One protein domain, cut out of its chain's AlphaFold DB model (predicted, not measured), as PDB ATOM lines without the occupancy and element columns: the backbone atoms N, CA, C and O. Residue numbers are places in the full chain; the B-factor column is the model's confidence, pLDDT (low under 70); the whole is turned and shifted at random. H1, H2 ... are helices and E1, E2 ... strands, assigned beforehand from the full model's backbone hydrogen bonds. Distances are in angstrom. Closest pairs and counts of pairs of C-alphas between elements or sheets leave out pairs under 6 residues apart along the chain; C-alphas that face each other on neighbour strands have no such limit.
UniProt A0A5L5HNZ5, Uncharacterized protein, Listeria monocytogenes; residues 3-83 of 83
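This is residues 3 to 83 of the 83 residues of an uncharacterized protein of Listeria monocytogenes (UniProt A0A5L5HNZ5). A long, twisted sheet of three antiparallel strands has three helices, running back and forth, gathered along one of its faces and one edge. H1 packs on the face, H3 lies beside the edge strand E3, and H2 fits between H1 and H3, only grazing the sheet. The printed part has 81 residues, mixed in class, in the order E1 E2 H1 H2 H3 E3; the sheet's order is E2 E1 E3. It is compact, with a radius of gyration of the C-alphas of 11.8 A, and elongated, spanning 36 by 23 by 21 A.

E1, residues 3 to 12, and E2, residues 15 to 27, form an antiparallel hairpin; N 6 and O 22 are 2.8 A apart, within hydrogen-bond range. H1, residues 29 to 41, is on the sheet at a height of 8.9 A, in two layers, helix over sheet; it runs slantwise to E1, at 34 degrees on the local plane. H2, residues 47 to 59, touches H1, closest at C-alphas 33 and 57, 6.3 A, opposite ways at a shallow tilt of 11 degrees: a helical hairpin. H3, residues 63 to 73, touches residues 52 to 57 of H2 alone, closest at C-alphas 66 and 57, 5.8 A. H3 is only just at the sheet's level, at 3.9 A. E3, residues 76 to 82, is antiparallel to E1; N 7 and O 79 are 3.0 A apart, within hydrogen-bond range. In H2 and H3 every O i to N i+4 pair is within hydrogen-bond range; in H1, 8 of 9 are.

E1 begins at C-alpha 3, (50.646, -39.275, -23.085), and measures 29.5 A. E2 measures 31.6 A, H1 18.5 A, H2 18.7 A, H3 15.6 A and E3 20.0 A. E3 ends at C-alpha 82, (48.382, -34.582, -25.161).

The C-alphas farthest apart, of Asn 13 and Asn 26, are 36.7 A apart. The printed part has no cut, its links are tight, and no printed residue is under 70 in pLDDT.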
ATOM      1  N   ASN A   3      51.824 -38.432 -22.940       96.06
ATOM      2  CA  ASN A   3      50.646 -39.275 -23.085       96.06
ATOM      3  C   ASN A   3      49.785 -38.730 -24.216       96.06
ATOM      4  O   ASN A   3      49.553 -37.533 -24.315       96.06
ATOM      5  N   TYR A   4      49.317 -39.607 -25.090       97.00
ATOM      6  CA  TYR A   4      48.566 -39.228 -26.273       97.00
ATOM      7  C   TYR A   4      47.238 -39.958 -26.323       97.00
ATOM      8  O   TYR A   4      47.198 -41.183 -26.205       97.00
ATOM      9  N   GLN A   5      46.164 -39.214 -26.563       97.44
ATOM     10  CA  GLN A   5      44.902 -39.749 -27.052       97.44
ATOM     11  C   GLN A   5      44.884 -39.593 -28.569       97.44
ATOM     12  O   GLN A   5      45.041 -38.485 -29.080       97.44
ATOM     13  N   VAL A   6      44.695 -40.697 -29.285       97.75
ATOM     14  CA  VAL A   6      44.719 -40.744 -30.747       97.75
ATOM     15  C   VAL A   6      43.372 -41.214 -31.271       97.75
ATOM     16  O   VAL A   6      42.871 -42.256 -30.854       97.75
ATOM     17  N   GLU A   7      42.832 -40.491 -32.245       98.06
ATOM     18  CA  GLU A   7      41.678 -40.920 -33.033       98.06
ATOM     19  C   GLU A   7      42.074 -40.993 -34.510       98.06
ATOM     20  O   GLU A   7      42.705 -40.073 -35.023       98.06
ATOM     21  N   ILE A   8      41.713 -42.085 -35.184       97.19
ATOM     22  CA  ILE A   8      41.878 -42.270 -36.630       97.19
ATOM     23  C   ILE A   8      40.486 -42.449 -37.216       97.19
ATOM     24  O   ILE A   8      39.774 -43.396 -36.860       97.19
ATOM     25  N   TYR A   9      40.098 -41.569 -38.128       95.88
ATOM     26  CA  TYR A   9      38.795 -41.614 -38.773       95.88
ATOM     27  C   TYR A   9      38.881 -41.143 -40.223       95.88
ATOM     28  O   TYR A   9      39.916 -40.673 -40.685       95.88
ATOM     29  N   ALA A  10      37.786 -41.288 -40.956       94.00
ATOM     30  CA  ALA A  10      37.603 -40.629 -42.241       94.00
ATOM     31  C   ALA A  10      36.135 -40.223 -42.407       94.00
ATOM     32  O   ALA A  10      35.257 -40.740 -41.707       94.00
ATOM     33  N   VAL A  11      35.869 -39.269 -43.298       88.88
ATOM     34  CA  VAL A  11      34.516 -38.753 -43.550       88.88
ATOM     35  C   VAL A  11      34.001 -39.285 -44.884       88.88
ATOM     36  O   VAL A  11      34.621 -39.076 -45.924       88.88
ATOM     37  N   PHE A  12      32.845 -39.953 -44.859       81.75
ATOM     38  CA  PHE A  12      32.178 -40.509 -46.041       81.75
ATOM     39  C   PHE A  12      30.769 -39.970 -46.146       81.75
ATOM     40  O   PHE A  12      29.970 -40.181 -45.239       81.75
ATOM     41  N   ASN A  13      30.452 -39.294 -47.251       85.31
ATOM     42  CA  ASN A  13      29.128 -38.710 -47.489       85.31
ATOM     43  C   ASN A  13      28.641 -37.851 -46.302       85.31
ATOM     44  O   ASN A  13      27.490 -37.942 -45.890       85.31
ATOM     45  N   GLY A  14      29.549 -37.073 -45.699       84.31
ATOM     46  CA  GLY A  14      29.269 -36.250 -44.515       84.31
ATOM     47  C   GLY A  14      29.229 -37.006 -43.180       84.31
ATOM     48  O   GLY A  14      29.105 -36.380 -42.133       84.31
ATOM     49  N   VAL A  15      29.380 -38.333 -43.180       89.31
ATOM     50  CA  VAL A  15      29.361 -39.165 -41.969       89.31
ATOM     51  C   VAL A  15      30.781 -39.494 -41.520       89.31
ATOM     52  O   VAL A  15      31.583 -40.049 -42.275       89.31
ATOM     53  N   LYS A  16      31.093 -39.190 -40.256       93.81
ATOM     54  CA  LYS A  16      32.358 -39.559 -39.612       93.81
ATOM     55  C   LYS A  16      32.384 -41.062 -39.318       93.81
ATOM     56  O   LYS A  16      31.588 -41.550 -38.520       93.81
ATOM     57  N   LYS A  17      33.338 -41.786 -39.905       93.50
ATOM     58  CA  LYS A  17      33.623 -43.192 -39.589       93.50
ATOM     59  C   LYS A  17      34.922 -43.292 -38.796       93.50
ATOM     60  O   LYS A  17      36.005 -43.146 -39.361       93.50
ATOM     61  N   VAL A  18      34.807 -43.541 -37.493       96.00
ATOM     62  CA  VAL A  18      35.956 -43.765 -36.603       96.00
ATOM     63  C   VAL A  18      36.451 -45.200 -36.759       96.00
ATOM     64  O   VAL A  18      35.667 -46.140 -36.660       96.00
ATOM     65  N   PHE A  19      37.750 -45.366 -37.003       95.62
ATOM     66  CA  PHE A  19      38.400 -46.675 -37.091       95.62
ATOM     67  C   PHE A  19      39.068 -47.061 -35.775       95.62
ATOM     68  O   PHE A  19      38.966 -48.204 -35.342       95.62
ATOM     69  N   TYR A  20      39.746 -46.103 -35.140       97.31
ATOM     70  CA  TYR A  20      40.443 -46.314 -33.877       97.31
ATOM     71  C   TYR A  20      40.327 -45.088 -32.982       97.31
ATOM     72  O   TYR A  20      40.432 -43.962 -33.458       97.31
ATOM     73  N   ASN A  21      40.177 -45.334 -31.685       97.50
ATOM     74  CA  ASN A  21      40.275 -44.338 -30.627       97.50
ATOM     75  C   ASN A  21      41.014 -44.992 -29.452       97.50
ATOM     76  O   ASN A  21      40.547 -46.006 -28.932       97.50
ATOM     77  N   TYR A  22      42.214 -44.517 -29.119       97.56
ATOM     78  CA  TYR A  22      43.083 -45.180 -28.144       97.56
ATOM     79  C   TYR A  22      44.051 -44.217 -27.461       97.56
ATOM     80  O   TYR A  22      44.408 -43.183 -28.019       97.56
ATOM     81  N   SER A  23      44.539 -44.623 -26.291       97.38
ATOM     82  CA  SER A  23      45.588 -43.924 -25.558       97.38
ATOM     83  C   SER A  23      46.954 -44.609 -25.685       97.38
ATOM     84  O   SER A  23      47.068 -45.823 -25.905       97.38
ATOM     85  N   LYS A  24      48.016 -43.818 -25.546       97.00
ATOM     86  CA  LYS A  24      49.387 -44.275 -25.314       97.00
ATOM     87  C   LYS A  24      50.039 -43.397 -24.262       97.00
ATOM     88  O   LYS A  24      50.070 -42.190 -24.435       97.00
ATOM     89  N   GLU A  25      50.579 -44.010 -23.223       96.25
ATOM     90  CA  GLU A  25      51.184 -43.305 -22.095       96.25
ATOM     91  C   GLU A  25      52.699 -43.439 -22.131       96.25
ATOM     92  O   GLU A  25      53.218 -44.490 -22.512       96.25
ATOM     93  N   ASN A  26      53.387 -42.379 -21.713       96.31
ATOM     94  CA  ASN A  26      54.835 -42.346 -21.566       96.31
ATOM     95  C   ASN A  26      55.589 -42.838 -22.820       96.31
ATOM     96  O   ASN A  26      56.412 -43.749 -22.750       96.31
ATOM     97  N   ILE A  27      55.300 -42.247 -23.984       96.44
ATOM     98  CA  ILE A  27      55.958 -42.616 -25.249       96.44
ATOM     99  C   ILE A  27      56.645 -41.433 -25.938       96.44
ATOM    100  O   ILE A  27      56.332 -40.263 -25.680       96.44
ATOM    101  N   HIS A  28      57.593 -41.732 -26.831       96.25
ATOM    102  CA  HIS A  28      58.172 -40.752 -27.750       96.25
ATOM    103  C   HIS A  28      57.348 -40.639 -29.040       96.25
ATOM    104  O   HIS A  28      56.484 -41.466 -29.332       96.25
ATOM    105  N   PHE A  29      57.617 -39.598 -29.832       95.00
ATOM    106  CA  PHE A  29      56.941 -39.398 -31.116       95.00
ATOM    107  C   PHE A  29      57.179 -40.566 -32.089       95.00
ATOM    108  O   PHE A  29      56.250 -40.997 -32.764       95.00
ATOM    109  N   GLU A  30      58.378 -41.148 -32.108       96.44
ATOM    110  CA  GLU A  30      58.672 -42.301 -32.968       96.44
ATOM    111  C   GLU A  30      57.812 -43.526 -32.614       96.44
ATOM    112  O   GLU A  30      57.216 -44.165 -33.483       96.44
ATOM    113  N   ASP A  31      57.636 -43.796 -31.319       96.75
ATOM    114  CA  ASP A  31      56.759 -44.867 -30.839       96.75
ATOM    115  C   ASP A  31      55.287 -44.597 -31.179       96.75
ATOM    116  O   ASP A  31      54.520 -45.523 -31.481       96.75
ATOM    117  N   LEU A  32      54.880 -43.322 -31.155       96.75
ATOM    118  CA  LEU A  32      53.546 -42.897 -31.566       96.75
ATOM    119  C   LEU A  32      53.324 -43.210 -33.048       96.75
ATOM    120  O   LEU A  32      52.315 -43.838 -33.381       96.75
ATOM    121  N   LYS A  33      54.279 -42.856 -33.918       97.62
ATOM    122  CA  LYS A  33      54.231 -43.169 -35.355       97.62
ATOM    123  C   LYS A  33      54.064 -44.667 -35.587       97.62
ATOM    124  O   LYS A  33      53.120 -45.086 -36.259       97.62
ATOM    125  N   ILE A  34      54.889 -45.496 -34.945       97.44
ATOM    126  CA  ILE A  34      54.786 -46.963 -35.028       97.44
ATOM    127  C   ILE A  34      53.400 -47.447 -34.570       97.44
ATOM    128  O   ILE A  34      52.783 -48.308 -35.206       97.44
ATOM    129  N   SER A  35      52.883 -46.892 -33.472       96.94
ATOM    130  CA  SER A  35      51.567 -47.232 -32.925       96.94
ATOM    131  C   SER A  35      50.418 -46.903 -33.891       96.94
ATOM    132  O   SER A  35      49.474 -47.697 -33.995       96.94
ATOM    133  N   ILE A  36      50.496 -45.771 -34.596       97.31
ATOM    134  CA  ILE A  36      49.521 -45.356 -35.613       97.31
ATOM    135  C   ILE A  36      49.625 -46.267 -36.844       97.31
ATOM    136  O   ILE A  36      48.616 -46.819 -37.282       97.31
ATOM    137  N   LEU A  37      50.839 -46.511 -37.352       97.31
ATOM    138  CA  LEU A  37      51.090 -47.352 -38.531       97.31
ATOM    139  C   LEU A  37      50.539 -48.774 -38.372       97.31
ATOM    140  O   LEU A  37      49.898 -49.293 -39.290       97.31
ATOM    141  N   LYS A  38      50.735 -49.394 -37.199       96.50
ATOM    142  CA  LYS A  38      50.182 -50.726 -36.893       96.50
ATOM    143  C   LYS A  38      48.660 -50.756 -37.032       96.50
ATOM    144  O   LYS A  38      48.112 -51.699 -37.592       96.50
ATOM    145  N   ARG A  39      47.974 -49.718 -36.551       96.25
ATOM    146  CA  ARG A  39      46.508 -49.623 -36.608       96.25
ATOM    147  C   ARG A  39      46.006 -49.287 -38.003       96.25
ATOM    148  O   ARG A  39      45.072 -49.929 -38.464       96.25
ATOM    149  N   LEU A  40      46.668 -48.374 -38.715       94.81
ATOM    150  CA  LEU A  40      46.382 -48.112 -40.129       94.81
ATOM    151  C   LEU A  40      46.483 -49.383 -40.978       94.81
ATOM    152  O   LEU A  40      45.679 -49.578 -41.885       94.81
ATOM    153  N   GLY A  41      47.437 -50.272 -40.675       92.75
ATOM    154  CA  GLY A  41      47.572 -51.574 -41.333       92.75
ATOM    155  C   GLY A  41      46.315 -52.448 -41.263       92.75
ATOM    156  O   GLY A  41      46.031 -53.153 -42.227       92.75
ATOM    157  N   ASN A  42      45.538 -52.335 -40.185       93.75
ATOM    158  CA  ASN A  42      44.342 -53.140 -39.921       93.75
ATOM    159  C   ASN A  42      43.046 -52.545 -40.511       93.75
ATOM    160  O   ASN A  42      41.978 -53.142 -40.390       93.75
ATOM    161  N   ILE A  43      43.100 -51.365 -41.137       92.50
ATOM    162  CA  ILE A  43      41.933 -50.750 -41.787       92.50
ATOM    163  C   ILE A  43      41.783 -51.334 -43.195       92.50
ATOM    164  O   ILE A  43      42.660 -51.133 -44.024       92.50
ATOM    165  N   HIS A  44      40.671 -52.000 -43.509       89.25
ATOM    166  CA  HIS A  44      40.421 -52.618 -44.828       89.25
ATOM    167  C   HIS A  44      39.752 -51.673 -45.853       89.25
ATOM    168  O   HIS A  44      38.950 -52.104 -46.678       89.25
ATOM    169  N   TYR A  45      40.031 -50.369 -45.775       85.44
ATOM    170  CA  TYR A  45      39.444 -49.345 -46.643       85.44
ATOM    171  C   TYR A  45      40.499 -48.318 -47.073       85.44
ATOM    172  O   TYR A  45      41.462 -48.081 -46.349       85.44
ATOM    173  N   PHE A  46      40.271 -47.659 -48.217       86.50
ATOM    174  CA  PHE A  46      41.100 -46.556 -48.733       86.50
ATOM    175  C   PHE A  46      42.568 -46.938 -48.934       86.50
ATOM    176  O   PHE A  46      43.457 -46.211 -48.515       86.50
ATOM    177  N   GLU A  47      42.835 -48.076 -49.583       90.25
ATOM    178  CA  GLU A  47      44.203 -48.604 -49.719       90.25
ATOM    179  C   GLU A  47      45.199 -47.607 -50.333       90.25
ATOM    180  O   GLU A  47      46.326 -47.508 -49.851       90.25
ATOM    181  N   ARG A  48      44.780 -46.812 -51.330       89.94
ATOM    182  CA  ARG A  48      45.622 -45.751 -51.910       89.94
ATOM    183  C   ARG A  48      45.973 -44.681 -50.872       89.94
ATOM    184  O   ARG A  48      47.148 -44.402 -50.659       89.94
ATOM    185  N   ASP A  49      44.969 -44.122 -50.204       92.44
ATOM    186  CA  ASP A  49      45.163 -43.107 -49.167       92.44
ATOM    187  C   ASP A  49      45.985 -43.679 -48.005       92.44
ATOM    188  O   ASP A  49      46.905 -43.028 -47.540       92.44
ATOM    189  N   LYS A  50      45.745 -44.929 -47.584       94.06
ATOM    190  CA  LYS A  50      46.539 -45.606 -46.546       94.06
ATOM    191  C   LYS A  50      48.018 -45.666 -46.902       94.06
ATOM    192  O   LYS A  50      48.849 -45.487 -46.017       94.06
ATOM    193  N   GLN A  51      48.360 -45.990 -48.149       94.75
ATOM    194  CA  GLN A  51      49.759 -46.024 -48.579       94.75
ATOM    195  C   GLN A  51      50.401 -44.639 -48.468       94.75
ATOM    196  O   GLN A  51      51.507 -44.540 -47.941       94.75
ATOM    197  N   LEU A  52      49.680 -43.591 -48.871       95.94
ATOM    198  CA  LEU A  52      50.141 -42.212 -48.738       95.94
ATOM    199  C   LEU A  52      50.276 -41.795 -47.266       95.94
ATOM    200  O   LEU A  52      51.348 -41.368 -46.861       95.94
ATOM    201  N   VAL A  53      49.262 -42.045 -46.427       96.50
ATOM    202  CA  VAL A  53      49.320 -41.789 -44.976       96.50
ATOM    203  C   VAL A  53      50.541 -42.465 -44.345       96.50
ATOM    204  O   VAL A  53      51.234 -41.853 -43.540       96.50
ATOM    205  N   LYS A  54      50.847 -43.718 -44.711       96.56
ATOM    206  CA  LYS A  54      52.034 -44.415 -44.189       96.56
ATOM    207  C   LYS A  54      53.337 -43.697 -44.552       96.56
ATOM    208  O   LYS A  54      54.228 -43.640 -43.709       96.56
ATOM    209  N   GLN A  55      53.449 -43.173 -45.773       96.69
ATOM    210  CA  GLN A  55      54.620 -42.411 -46.216       96.69
ATOM    211  C   GLN A  55      54.732 -41.070 -45.482       96.69
ATOM    212  O   GLN A  55      55.810 -40.749 -44.991       96.69
ATOM    213  N   LEU A  56      53.622 -40.340 -45.343       97.69
ATOM    214  CA  LEU A  56      53.576 -39.067 -44.615       97.69
ATOM    215  C   LEU A  56      53.980 -39.255 -43.148       97.69
ATOM    216  O   LEU A  56      54.880 -38.580 -42.661       97.69
ATOM    217  N   ILE A  57      53.424 -40.265 -42.466       97.19
ATOM    218  CA  ILE A  57      53.821 -40.599 -41.088       97.19
ATOM    219  C   ILE A  57      55.314 -40.912 -41.002       97.19
ATOM    220  O   ILE A  57      55.973 -40.463 -40.071       97.19
ATOM    221  N   TYR A  58      55.853 -41.692 -41.939       95.31
ATOM    222  CA  TYR A  58      57.265 -42.070 -41.914       95.31
ATOM    223  C   TYR A  58      58.197 -40.855 -42.049       95.31
ATOM    224  O   TYR A  58      59.210 -40.784 -41.353       95.31
ATOM    225  N   ASN A  59      57.836 -39.896 -42.906       96.12
ATOM    226  CA  ASN A  59      58.659 -38.728 -43.223       96.12
ATOM    227  C   ASN A  59      58.489 -37.558 -42.241       96.12
ATOM    228  O   ASN A  59      59.393 -36.727 -42.141       96.12
ATOM    229  N   ALA A  60      57.369 -37.496 -41.518       97.06
ATOM    230  CA  ALA A  60      57.063 -36.380 -40.635       97.06
ATOM    231  C   ALA A  60      58.064 -36.243 -39.474       97.06
ATOM    232  O   ALA A  60      58.437 -37.221 -38.804       97.06
ATOM    233  N   LYS A  61      58.462 -34.995 -39.199       96.31
ATOM    234  CA  LYS A  61      59.411 -34.634 -38.134       96.31
ATOM    235  C   LYS A  61      58.705 -34.196 -36.861       96.31
ATOM    236  O   LYS A  61      59.267 -34.333 -35.774       96.31
ATOM    237  N   THR A  62      57.478 -33.695 -36.982       96.56
ATOM    238  CA  THR A  62      56.646 -33.271 -35.851       96.56
ATOM    239  C   THR A  62      55.241 -33.865 -35.931       96.56
ATOM    240  O   THR A  62      54.823 -34.354 -36.979       96.56
ATOM    241  N   ILE A  63      54.513 -33.845 -34.808       95.94
ATOM    242  CA  ILE A  63      53.107 -34.269 -34.789       95.94
ATOM    243  C   ILE A  63      52.277 -33.328 -35.661       95.94
ATOM    244  O   ILE A  63      51.529 -33.821 -36.489       95.94
ATOM    245  N   ASP A  64      52.434 -32.013 -35.523       96.31
ATOM    246  CA  ASP A  64      51.601 -31.043 -36.246       96.31
ATOM    247  C   ASP A  64      51.762 -31.179 -37.768       96.31
ATOM    248  O   ASP A  64      50.774 -31.378 -38.466       96.31
ATOM    249  N   GLU A  65      53.006 -31.234 -38.262       96.69
ATOM    250  CA  GLU A  65      53.320 -31.518 -39.674       96.69
ATOM    251  C   GLU A  65      52.659 -32.817 -40.155       96.69
ATOM    252  O   GLU A  65      52.003 -32.839 -41.192       96.69
ATOM    253  N   MET A  66      52.770 -33.894 -39.366       97.19
ATOM    254  CA  MET A  66      52.160 -35.182 -39.695       97.19
ATOM    255  C   MET A  66      50.639 -35.070 -39.846       97.19
ATOM    256  O   MET A  66      50.070 -35.649 -40.770       97.19
ATOM    257  N   LEU A  67      49.963 -34.397 -38.911       97.12
ATOM    258  CA  LEU A  67      48.504 -34.288 -38.920       97.12
ATOM    259  C   LEU A  67      48.020 -33.395 -40.065       97.12
ATOM    260  O   LEU A  67      47.056 -33.763 -40.744       97.12
ATOM    261  N   ASP A  68      48.714 -32.284 -40.305       96.56
ATOM    262  CA  ASP A  68      48.393 -31.337 -41.369       96.56
ATOM    263  C   ASP A  68      48.527 -31.999 -42.743       96.56
ATOM    264  O   ASP A  68      47.545 -32.050 -43.488       96.56
ATOM    265  N   GLU A  69      49.682 -32.601 -43.049       96.81
ATOM    266  CA  GLU A  69      49.919 -33.275 -44.332       96.81
ATOM    267  C   GLU A  69      48.899 -34.392 -44.588       96.81
ATOM    268  O   GLU A  69      48.341 -34.493 -45.680       96.81
ATOM    269  N   ILE A  70      48.589 -35.212 -43.577       96.38
ATOM    270  CA  ILE A  70      47.595 -36.288 -43.709       96.38
ATOM    271  C   ILE A  70      46.207 -35.726 -44.029       96.38
ATOM    272  O   ILE A  70      45.508 -36.296 -44.870       96.38
ATOM    273  N   SER A  71      45.811 -34.637 -43.366       94.06
ATOM    274  CA  SER A  71      44.493 -34.026 -43.551       94.06
ATOM    275  C   SER A  71      44.333 -33.327 -44.907       94.06
ATOM    276  O   SER A  71      43.222 -33.275 -45.433       94.06
ATOM    277  N   ILE A  72      45.431 -32.814 -45.472       94.88
ATOM    278  CA  ILE A  72      45.460 -32.140 -46.776       94.88
ATOM    279  C   ILE A  72      45.471 -33.167 -47.911       94.88
ATOM    280  O   ILE A  72      44.708 -33.053 -48.869       94.88
ATOM    281  N   GLU A  73      46.325 -34.184 -47.801       92.69
ATOM    282  CA  GLU A  73      46.643 -35.084 -48.911       92.69
ATOM    283  C   GLU A  73      45.738 -36.327 -48.969       92.69
ATOM    284  O   GLU A  73      45.775 -37.094 -49.938       92.69
ATOM    285  N   THR A  74      44.940 -36.591 -47.927       92.75
ATOM    286  CA  THR A  74      44.212 -37.861 -47.791       92.75
ATOM    287  C   THR A  74      42.809 -37.693 -47.212       92.75
ATOM    288  O   THR A  74      42.484 -36.700 -46.571       92.75
ATOM    289  N   ARG A  75      41.948 -38.706 -47.389       91.50
ATOM    290  CA  ARG A  75      40.627 -38.738 -46.729       91.50
ATOM    291  C   ARG A  75      40.689 -39.126 -45.253       91.50
ATOM    292  O   ARG A  75      39.658 -39.090 -44.577       91.50
ATOM    293  N   PHE A  76      41.848 -39.566 -44.767       94.38
ATOM    294  CA  PHE A  76      42.024 -39.861 -43.355       94.38
ATOM    295  C   PHE A  76      42.220 -38.571 -42.579       94.38
ATOM    296  O   PHE A  76      42.911 -37.659 -43.011       94.38
ATOM    297  N   ILE A  77      41.655 -38.544 -41.382       95.81
ATOM    298  CA  ILE A  77      41.977 -37.547 -40.379       95.81
ATOM    299  C   ILE A  77      42.478 -38.296 -39.154       95.81
ATOM    300  O   ILE A  77      41.876 -39.277 -38.699       95.81
ATOM    301  N   ILE A  78      43.610 -37.831 -38.643       96.81
ATOM    302  CA  ILE A  78      44.177 -38.285 -37.385       96.81
ATOM    303  C   ILE A  78      44.133 -37.101 -36.433       96.81
ATOM    304  O   ILE A  78      44.489 -35.989 -36.805       96.81
ATOM    305  N   THR A  79      43.689 -37.326 -35.204       96.88
ATOM    306  CA  THR A  79      43.815 -36.327 -34.138       96.88
ATOM    307  C   THR A  79      44.666 -36.899 -33.031       96.88
ATOM    308  O   THR A  79      44.467 -38.053 -32.647       96.88
ATOM    309  N   VAL A  80      45.574 -36.087 -32.500       96.62
ATOM    310  CA  VAL A  80      46.428 -36.438 -31.367       96.62
ATOM    311  C   VAL A  80      46.264 -35.358 -30.307       96.62
ATOM    312  O   VAL A  80      46.450 -34.180 -30.591       96.62
ATOM    313  N   LYS A  81      45.895 -35.747 -29.088       95.44
ATOM    314  CA  LYS A  81      45.772 -34.842 -27.938       95.44
ATOM    315  C   LYS A  81      46.728 -35.278 -26.840       95.44
ATOM    316  O   LYS A  81      46.738 -36.457 -26.497       95.44
ATOM    317  N   ASN A  82      47.509 -34.343 -26.310       90.31
ATOM    318  CA  ASN A  82      48.382 -34.582 -25.161       90.31
ATOM    319  C   ASN A  82      47.590 -34.405 -23.853       90.31
ATOM    320  O   ASN A  82      46.726 -33.523 -23.808       90.31
ATOM    321  N   TYR A  83      47.849 -35.229 -22.834       90.00
ATOM    322  CA  TYR A  83      47.195 -35.150 -21.519       90.00
ATOM    323  C   TYR A  83      48.091 -35.595 -20.357       90.00
ATOM    324  O   TYR A  83      49.043 -36.385 -20.567       90.00
TER     325      TYR A  83